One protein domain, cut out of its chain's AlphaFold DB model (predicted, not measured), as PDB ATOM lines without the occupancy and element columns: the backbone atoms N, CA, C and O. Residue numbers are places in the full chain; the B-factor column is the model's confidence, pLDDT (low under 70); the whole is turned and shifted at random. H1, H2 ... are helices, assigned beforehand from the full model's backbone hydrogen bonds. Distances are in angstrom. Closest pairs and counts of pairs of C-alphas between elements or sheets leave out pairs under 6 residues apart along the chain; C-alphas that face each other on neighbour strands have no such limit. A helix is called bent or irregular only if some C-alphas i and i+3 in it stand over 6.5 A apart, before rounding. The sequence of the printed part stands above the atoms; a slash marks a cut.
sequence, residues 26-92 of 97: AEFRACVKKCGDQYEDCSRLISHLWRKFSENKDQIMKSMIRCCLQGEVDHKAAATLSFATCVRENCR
ATOM      1  N   ALA A  26      39.063  19.752 182.425       97.81
ATOM      2  CA  ALA A  26      40.087  19.715 181.383       97.81
ATOM      3  C   ALA A  26      41.209  20.725 181.664       97.81
ATOM      4  O   ALA A  26      42.381  20.349 181.649       97.81
ATOM      5  N   GLU A  27      40.855  21.966 182.010       97.38
ATOM      6  CA  GLU A  27      41.821  23.013 182.375       97.38
ATOM      7  C   GLU A  27      42.614  22.635 183.629       97.38
ATOM      8  O   GLU A  27      43.835  22.766 183.654       97.38
ATOM      9  N   PHE A  28      41.941  22.091 184.646       96.25
ATOM     10  CA  PHE A  28      42.596  21.625 185.863       96.25
ATOM     11  C   PHE A  28      43.607  20.511 185.571       96.25
ATOM     12  O   PHE A  28      44.746  20.574 186.024       96.25
ATOM     13  N   ARG A  29      43.227  19.512 184.762       97.38
ATOM     14  CA  ARG A  29      44.138  18.425 184.363       97.38
ATOM     15  C   ARG A  29      45.342  18.938 183.583       97.38
ATOM     16  O   ARG A  29      46.455  18.499 183.854       97.38
ATOM     17  N   ALA A  30      45.125  19.853 182.641       98.25
ATOM     18  CA  ALA A  30      46.210  20.461 181.879       98.25
ATOM     19  C   ALA A  30      47.162  21.251 182.791       98.25
ATOM     20  O   ALA A  30      48.378  21.128 182.663       98.25
ATOM     21  N   CYS A  31      46.615  21.996 183.756       97.38
ATOM     22  CA  CYS A  31      47.402  22.732 184.740       97.38
ATOM     23  C   CYS A  31      48.245  21.802 185.621       97.38
ATOM     24  O   CYS A  31      49.461  21.966 185.706       97.38
ATOM     25  N   VAL A  32      47.619  20.782 186.217       96.38
ATOM     26  CA  VAL A  32      48.312  19.799 187.061       96.38
ATOM     27  C   VAL A  32      49.397  19.073 186.272       96.38
ATOM     28  O   VAL A  32      50.496  18.894 186.791       96.38
ATOM     29  N   LYS A  33      49.134  18.710 185.008       97.06
ATOM     30  CA  LYS A  33      50.150  18.108 184.138       97.06
ATOM     31  C   LYS A  33      51.336  19.051 183.944       97.06
ATOM     32  O   LYS A  33      52.464  18.626 184.139       97.06
ATOM     33  N   LYS A  34      51.093  20.325 183.625       96.94
ATOM     34  CA  LYS A  34      52.160  21.319 183.447       96.94
ATOM     35  C   LYS A  34      53.016  21.476 184.710       96.94
ATOM     36  O   LYS A  34      54.237  21.505 184.607       96.94
ATOM     37  N   CYS A  35      52.391  21.538 185.889       96.00
ATOM     38  CA  CYS A  35      53.132  21.540 187.153       96.00
ATOM     39  C   CYS A  35      53.912  20.231 187.353       96.00
ATOM     40  O   CYS A  35      55.034  20.267 187.836       96.00
ATOM     41  N   GLY A  36      53.354  19.079 186.974       94.50
ATOM     42  CA  GLY A  36      54.037  17.785 187.055       94.50
ATOM     43  C   GLY A  36      55.275  17.722 186.162       94.50
ATOM     44  O   GLY A  36      56.345  17.360 186.640       94.50
ATOM     45  N   ASP A  37      55.146  18.157 184.906       94.12
ATOM     46  CA  ASP A  37      56.236  18.199 183.925       94.12
ATOM     47  C   ASP A  37      57.413  19.060 184.435       94.12
ATOM     48  O   ASP A  37      58.573  18.704 184.249       94.12
ATOM     49  N   GLN A  38      57.134  20.157 185.155       89.75
ATOM     50  CA  GLN A  38      58.164  21.031 185.736       89.75
ATOM     51  C   GLN A  38      59.040  20.337 186.796       89.75
ATOM     52  O   GLN A  38      60.209  20.692 186.947       89.75
ATOM     53  N   TYR A  39      58.501  19.365 187.536       88.19
ATOM     54  CA  TYR A  39      59.219  18.680 188.623       88.19
ATOM     55  C   TYR A  39      59.451  17.192 188.347       88.19
ATOM     56  O   TYR A  39      59.934  16.464 189.223       88.19
ATOM     57  N   GLU A  40      59.161  16.740 187.127       88.81
ATOM     58  CA  GLU A  40      59.359  15.357 186.708       88.81
ATOM     59  C   GLU A  40      60.821  14.946 186.903       88.81
ATOM     60  O   GLU A  40      61.095  13.947 187.567       88.81
ATOM     61  N   ASP A  41      61.761  15.774 186.442       87.88
ATOM     62  CA  ASP A  41      63.197  15.527 186.579       87.88
ATOM     63  C   ASP A  41      63.627  15.415 188.050       87.88
ATOM     64  O   ASP A  41      64.419  14.538 188.398       87.88
ATOM     65  N   CYS A  42      63.050  16.240 188.933       86.25
ATOM     66  CA  CYS A  42      63.328  16.203 190.371       86.25
ATOM     67  C   CYS A  42      62.894  14.862 190.984       86.25
ATOM     68  O   CYS A  42      63.644  14.238 191.737       86.25
ATOM     69  N   SER A  43      61.701  14.377 190.620       84.12
ATOM     70  CA  SER A  43      61.175  13.096 191.112       84.12
ATOM     71  C   SER A  43      61.812  11.868 190.443       84.12
ATOM     72  O   SER A  43      61.917  10.804 191.059       84.12
ATOM     73  N   ARG A  44      62.321  11.991 189.210       88.50
ATOM     74  CA  ARG A  44      62.943  10.876 188.474       88.50
ATOM     75  C   ARG A  44      64.196  10.350 189.171       88.50
ATOM     76  O   ARG A  44      64.472   9.148 189.111       88.50
ATOM     77  N   LEU A  45      64.902  11.220 189.895       82.25
ATOM     78  CA  LEU A  45      66.109  10.889 190.659       82.25
ATOM     79  C   LEU A  45      65.884   9.794 191.710       82.25
ATOM     80  O   LEU A  45      66.829   9.089 192.051       82.25
ATOM     81  N   ILE A  46      64.650   9.600 192.189       89.56
ATOM     82  CA  ILE A  46      64.335   8.574 193.194       89.56
ATOM     83  C   ILE A  46      63.672   7.317 192.626       89.56
ATOM     84  O   ILE A  46      63.414   6.384 193.379       89.56
ATOM     85  N   SER A  47      63.445   7.246 191.309       90.00
ATOM     86  CA  SER A  47      62.810   6.095 190.639       90.00
ATOM     87  C   SER A  47      63.462   4.751 191.010       90.00
ATOM     88  O   SER A  47      62.778   3.788 191.352       90.00
ATOM     89  N   HIS A  48      64.793   4.705 191.029       91.81
ATOM     90  CA  HIS A  48      65.564   3.505 191.352       91.81
ATOM     91  C   HIS A  48      65.531   3.122 192.844       91.81
ATOM     92  O   HIS A  48      65.713   1.948 193.176       91.81
ATOM     93  N   LEU A  49      65.278   4.080 193.742       93.38
ATOM     94  CA  LEU A  49      65.261   3.863 195.194       93.38
ATOM     95  C   LEU A  49      64.025   3.077 195.648       93.38
ATOM     96  O   LEU A  49      64.084   2.332 196.628       93.38
ATOM     97  N   TRP A  50      62.919   3.178 194.903       93.06
ATOM     98  CA  TRP A  50      61.660   2.501 195.223       93.06
ATOM     99  C   TRP A  50      61.772   0.975 195.258       93.06
ATOM    100  O   TRP A  50      61.088   0.336 196.053       93.06
ATOM    101  N   ARG A  51      62.677   0.380 194.465       94.62
ATOM    102  CA  ARG A  51      62.892  -1.080 194.442       94.62
ATOM    103  C   ARG A  51      63.279  -1.636 195.814       94.62
ATOM    104  O   ARG A  51      62.961  -2.777 196.124       94.62
ATOM    105  N   LYS A  52      63.961  -0.831 196.629       94.75
ATOM    106  CA  LYS A  52      64.319  -1.160 198.008       94.75
ATOM    107  C   LYS A  52      63.778  -0.097 198.957       94.75
ATOM    108  O   LYS A  52      64.533   0.530 199.700       94.75
ATOM    109  N   PHE A  53      62.465   0.124 198.906       94.38
ATOM    110  CA  PHE A  53      61.798   1.177 199.672       94.38
ATOM    111  C   PHE A  53      62.174   1.165 201.158       94.38
ATOM    112  O   PHE A  53      62.549   2.204 201.684       94.38
ATOM    113  N   SER A  54      62.147   0.002 201.821       96.31
ATOM    114  CA  SER A  54      62.438  -0.083 203.262       96.31
ATOM    115  C   SER A  54      63.831   0.439 203.628       96.31
ATOM    116  O   SER A  54      63.988   1.065 204.672       96.31
ATOM    117  N   GLU A  55      64.828   0.203 202.772       97.44
ATOM    118  CA  GLU A  55      66.209   0.663 202.975       97.44
ATOM    119  C   GLU A  55      66.366   2.152 202.621       97.44
ATOM    120  O   GLU A  55      67.176   2.850 203.222       97.44
ATOM    121  N   ASN A  56      65.573   2.658 201.669       97.25
ATOM    122  CA  ASN A  56      65.722   4.006 201.112       97.25
ATOM    123  C   ASN A  56      64.632   4.994 201.545       97.25
ATOM    124  O   ASN A  56      64.600   6.118 201.039       97.25
ATOM    125  N   LYS A  57      63.736   4.606 202.462       95.44
ATOM    126  CA  LYS A  57      62.533   5.381 202.808       95.44
ATOM    127  C   LYS A  57      62.861   6.832 203.164       95.44
ATOM    128  O   LYS A  57      62.199   7.744 202.686       95.44
ATOM    129  N   ASP A  58      63.930   7.060 203.924       95.31
ATOM    130  CA  ASP A  58      64.301   8.403 204.375       95.31
ATOM    131  C   ASP A  58      64.835   9.257 203.218       95.31
ATOM    132  O   ASP A  58      64.578  10.459 203.157       95.31
ATOM    133  N   GLN A  59      65.548   8.645 202.270       94.38
ATOM    134  CA  GLN A  59      66.033   9.334 201.075       94.38
ATOM    135  C   GLN A  59      64.881   9.660 200.119       94.38
ATOM    136  O   GLN A  59      64.807  10.775 199.606       94.38
ATOM    137  N   ILE A  60      63.953   8.718 199.936       94.12
ATOM    138  CA  ILE A  60      62.727   8.910 199.156       94.12
ATOM    139  C   ILE A  60      61.908  10.059 199.744       94.12
ATOM    140  O   ILE A  60      61.573  10.993 199.020       94.12
ATOM    141  N   MET A  61      61.647  10.040 201.055       92.81
ATOM    142  CA  MET A  61      60.868  11.084 201.721       92.81
ATOM    143  C   MET A  61      61.541  12.451 201.625       92.81
ATOM    144  O   MET A  61      60.877  13.427 201.291       92.81
ATOM    145  N   LYS A  62      62.861  12.538 201.835       93.38
ATOM    146  CA  LYS A  62      63.602  13.801 201.676       93.38
ATOM    147  C   LYS A  62      63.465  14.378 200.267       93.38
ATOM    148  O   LYS A  62      63.266  15.583 200.122       93.38
ATOM    149  N   SER A  63      63.564  13.539 199.239       93.06
ATOM    150  CA  SER A  63      63.401  13.979 197.852       93.06
ATOM    151  C   SER A  63      61.958  14.358 197.535       93.06
ATOM    152  O   SER A  63      61.737  15.403 196.934       93.06
ATOM    153  N   MET A  64      60.974  13.571 197.979       90.81
ATOM    154  CA  MET A  64      59.552  13.884 197.793       90.81
ATOM    155  C   MET A  64      59.172  15.201 198.467       90.81
ATOM    156  O   MET A  64      58.522  16.029 197.841       90.81
ATOM    157  N   ILE A  65      59.622  15.441 199.701       92.75
ATOM    158  CA  ILE A  65      59.377  16.711 200.395       92.75
ATOM    159  C   ILE A  65      59.966  17.867 199.588       92.75
ATOM    160  O   ILE A  65      59.258  18.821 199.282       92.75
ATOM    161  N   ARG A  66      61.230  17.760 199.171       92.50
ATOM    162  CA  ARG A  66      61.897  18.808 198.390       92.50
ATOM    163  C   ARG A  66      61.192  19.087 197.059       92.50
ATOM    164  O   ARG A  66      60.890  20.230 196.757       92.50
ATOM    165  N   CYS A  67      60.937  18.051 196.265       92.56
ATOM    166  CA  CYS A  67      60.387  18.207 194.919       92.56
ATOM    167  C   CYS A  67      58.899  18.579 194.934       92.56
ATOM    168  O   CYS A  67      58.434  19.355 194.098       92.56
ATOM    169  N   CYS A  68      58.137  18.007 195.868       92.69
ATOM    170  CA  CYS A  68      56.682  18.034 195.798       92.69
ATOM    171  C   CYS A  68      56.046  18.967 196.819       92.69
ATOM    172  O   CYS A  68      55.026  19.568 196.499       92.69
ATOM    173  N   LEU A  69      56.618  19.088 198.018       93.81
ATOM    174  CA  LEU A  69      55.956  19.731 199.154       93.81
ATOM    175  C   LEU A  69      56.668  20.985 199.657       93.81
ATOM    176  O   LEU A  69      56.096  21.709 200.448       93.81
ATOM    177  N   GLN A  70      57.880  21.303 199.207       94.38
ATOM    178  CA  GLN A  70      58.623  22.441 199.746       94.38
ATOM    179  C   GLN A  70      57.835  23.765 199.619       94.38
ATOM    180  O   GLN A  70      57.533  24.206 198.509       94.38
ATOM    181  N   GLY A  71      57.516  24.405 200.752       94.12
ATOM    182  CA  GLY A  71      56.771  25.675 200.800       94.12
ATOM    183  C   GLY A  71      55.252  25.541 200.613       94.12
ATOM    184  O   GLY A  71      54.555  26.537 200.412       94.12
ATOM    185  N   GLU A  72      54.730  24.322 200.685       93.56
ATOM    186  CA  GLU A  72      53.311  23.992 200.801       93.56
ATOM    187  C   GLU A  72      52.565  24.794 201.880       93.56
ATOM    188  O   GLU A  72      51.470  25.281 201.607       93.56
ATOM    189  N   VAL A  73      53.156  25.009 203.062       91.75
ATOM    190  CA  VAL A  73      52.498  25.762 204.153       91.75
ATOM    191  C   VAL A  73      52.676  27.280 204.037       91.75
ATOM    192  O   VAL A  73      51.843  28.053 204.518       91.75
ATOM    193  N   ASP A  74      53.742  27.732 203.372       94.25
ATOM    194  CA  ASP A  74      54.022  29.154 203.173       94.25
ATOM    195  C   ASP A  74      53.298  29.673 201.928       94.25
ATOM    196  O   ASP A  74      53.716  29.457 200.792       94.25
ATOM    197  N   HIS A  75      52.215  30.417 202.145       92.19
ATOM    198  CA  HIS A  75      51.394  30.997 201.080       92.19
ATOM    199  C   HIS A  75      52.102  32.110 200.296       92.19
ATOM    200  O   HIS A  75      51.593  32.548 199.267       92.19
ATOM    201  N   LYS A  76      53.274  32.561 200.755       95.06
ATOM    202  CA  LYS A  76      54.134  33.514 200.043       95.06
ATOM    203  C   LYS A  76      55.246  32.823 199.253       95.06
ATOM    204  O   LYS A  76      55.972  33.502 198.529       95.06
ATOM    205  N   ALA A  77      55.385  31.501 199.371       95.19
ATOM    206  CA  ALA A  77      56.378  30.751 198.620       95.19
ATOM    207  C   ALA A  77      56.121  30.853 197.110       95.19
ATOM    208  O   ALA A  77      54.980  30.772 196.646       95.19
ATOM    209  N   ALA A  78      57.204  31.005 196.345       95.25
ATOM    210  CA  ALA A  78      57.142  31.126 194.896       95.25
ATOM    211  C   ALA A  78      56.555  29.863 194.252       95.25
ATOM    212  O   ALA A  78      56.905  28.748 194.633       95.25
ATOM    213  N   ALA A  79      55.741  30.031 193.206       93.56
ATOM    214  CA  ALA A  79      55.127  28.923 192.463       93.56
ATOM    215  C   ALA A  79      56.143  27.970 191.794       93.56
ATOM    216  O   ALA A  79      55.792  26.879 191.350       93.56
ATOM    217  N   THR A  80      57.407  28.383 191.696       93.12
ATOM    218  CA  THR A  80      58.515  27.605 191.130       93.12
ATOM    219  C   THR A  80      59.312  26.822 192.173       93.12
ATOM    220  O   THR A  80      60.347  26.254 191.833       93.12
ATOM    221  N   LEU A  81      58.883  26.819 193.438       94.44
ATOM    222  CA  LEU A  81      59.617  26.159 194.516       94.44
ATOM    223  C   LEU A  81      59.381  24.645 194.555       94.44
ATOM    224  O   LEU A  81      60.303  23.884 194.831       94.44
ATOM    225  N   SER A  82      58.149  24.214 194.307       94.81
ATOM    226  CA  SER A  82      57.726  22.815 194.374       94.81
ATOM    227  C   SER A  82      56.455  22.575 193.567       94.81
ATOM    228  O   SER A  82      55.767  23.510 193.142       94.81
ATOM    229  N   PHE A  83      56.095  21.306 193.392       95.62
ATOM    230  CA  PHE A  83      54.816  20.950 192.785       95.62
ATOM    231  C   PHE A  83      53.620  21.548 193.553       95.62
ATOM    232  O   PHE A  83      52.746  22.149 192.930       95.62
ATOM    233  N   ALA A  84      53.606  21.472 194.889       95.81
ATOM    234  CA  ALA A  84      52.534  22.023 195.722       95.81
ATOM    235  C   ALA A  84      52.353  23.535 195.520       95.81
ATOM    236  O   ALA A  84      51.232  24.005 195.323       95.81
ATOM    237  N   THR A  85      53.450  24.296 195.509       95.81
ATOM    238  CA  THR A  85      53.398  25.752 195.291       95.81
ATOM    239  C   THR A  85      52.940  26.104 193.870       95.81
ATOM    240  O   THR A  85      52.153  27.036 193.702       95.81
ATOM    241  N   CYS A  86      53.335  25.321 192.858       96.06
ATOM    242  CA  CYS A  86      52.845  25.471 191.484       96.06
ATOM    243  C   CYS A  86      51.335  25.237 191.382       96.06
ATOM    244  O   CYS A  86      50.628  26.047 190.778       96.06
ATOM    245  N   VAL A  87      50.836  24.145 191.972       96.00
ATOM    246  CA  VAL A  87      49.418  23.761 191.919       96.00
ATOM    247  C   VAL A  87      48.542  24.759 192.681       96.00
ATOM    248  O   VAL A  87      47.468  25.112 192.187       96.00
ATOM    249  N   ARG A  88      49.019  25.286 193.814       95.06
ATOM    250  CA  ARG A  88      48.327  26.336 194.578       95.06
ATOM    251  C   ARG A  88      48.097  27.582 193.739       95.06
ATOM    252  O   ARG A  88      46.952  27.993 193.565       95.06
ATOM    253  N   GLU A  89      49.166  28.126 193.171       94.81
ATOM    254  CA  GLU A  89      49.101  29.383 192.427       94.81
ATOM    255  C   GLU A  89      48.384  29.224 191.079       94.81
ATOM    256  O   GLU A  89      47.465  29.970 190.745       94.81
ATOM    257  N   ASN A  90      48.770  28.215 190.294       94.69
ATOM    258  CA  ASN A  90      48.331  28.109 188.903       94.69
ATOM    259  C   ASN A  90      47.034  27.313 188.752       94.69
ATOM    260  O   ASN A  90      46.220  27.609 187.875       94.69
ATOM    261  N   CYS A  91      46.839  26.291 189.589       95.12
ATOM    262  CA  CYS A  91      45.707  25.373 189.477       95.12
ATOM    263  C   CYS A  91      44.624  25.628 190.529       95.12
ATOM    264  O   CYS A  91      43.573  24.988 190.468       95.12
ATOM    265  N   ARG A  92      44.849  26.583 191.448       92.31
ATOM    266  CA  ARG A  92      43.902  26.993 192.500       92.31
ATOM    267  C   ARG A  92      43.502  25.824 193.402       92.31
ATOM    268  O   ARG A  92      42.333  25.682 193.762       92.31
TER     269      ARG A  92
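What this domain is: This is residues 26 to 92 of the 97 residues of an uncharacterized protein of Paragonimus westermani (UniProt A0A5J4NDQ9). A helical chain is folded back on itself as a long, flat U: H1 and the first residues of H2 make one leg, H2 turns sharply back near residue 54, and the rest of H2 with H3 after it makes the other leg. Between H2 and H3 the long link, residues 70 to 82, makes a wide loop to the side, and H3 then packs beside H1. The printed part has 67 residues with three named helices, H1, H2 and H3 in that order, and no named strand; the class is all helix. It is only just compact, close to loose, with a radius of gyration of the C-alphas of 12.9 A, and it spans 37 by 26 by 15 A, only just flat.

How they stand to each other: H2, residues 47 to 69, is the longest helix by residues, with 23 residues, and has a kink of 141 degrees near residue 54. It touches H1, residues 26 to 44, with residues 63 to 68 alone, and H1 meets this touch with residues 39 to 43 alone. The closest C-alphas of the two, those of Cys 42 and Cys 67, are 5.8 A apart. Their lines, both rough, stand at a steep tilt of 58 degrees, opposite ways. With residues 67 to 69 alone H2 touches H3, residues 83 to 91, and the closest C-alphas, those of Cys 68 and Phe 83, are 4.6 A apart. H2 and H3 run the same way at a steep tilt of 44 degrees. H3 touches H1 at a shallow tilt of 21 degrees, opposite ways, and the closest C-alphas, those of Cys 31 and Cys 91, are 5.7 A apart. The helix packing is mostly crossed, their lines mostly not at a shallow tilt, but only just. In H3 every O i to N i+4 pair is within hydrogen-bond range; in H1 it is 12 of 15 and in H2 12 of 19.

Where its parts are: H2 is irregular, with C-alphas 51 and 54 at 8.9 A, and it measures 17.5 A from first to last C-alpha. It begins at C-alpha 47, (62.810, 6.095, 190.639). H1 begins at C-alpha 26, (40.087, 19.715, 181.383), and measures 25.5 A. It has a kink of 49 degrees near residue 38 and is irregular, with C-alphas 38 and 41 at 7.5 A. H3 measures 10.7 A and ends at C-alpha 91, (45.707, 25.373, 189.477).

The domain as a whole: The two C-alphas farthest apart, those of Glu 27 and Glu 55, are 39.0 A apart, while those of Ala 26 and Arg 92, the first and last printed, are 13.8 A apart. The link from H1 to H2 is tight, with 2 residues; the link from H2 to H3 is long, with 13 residues. The printed part has no cut. The mean pLDDT of the printed part is 93.6, and no printed residue is under 70.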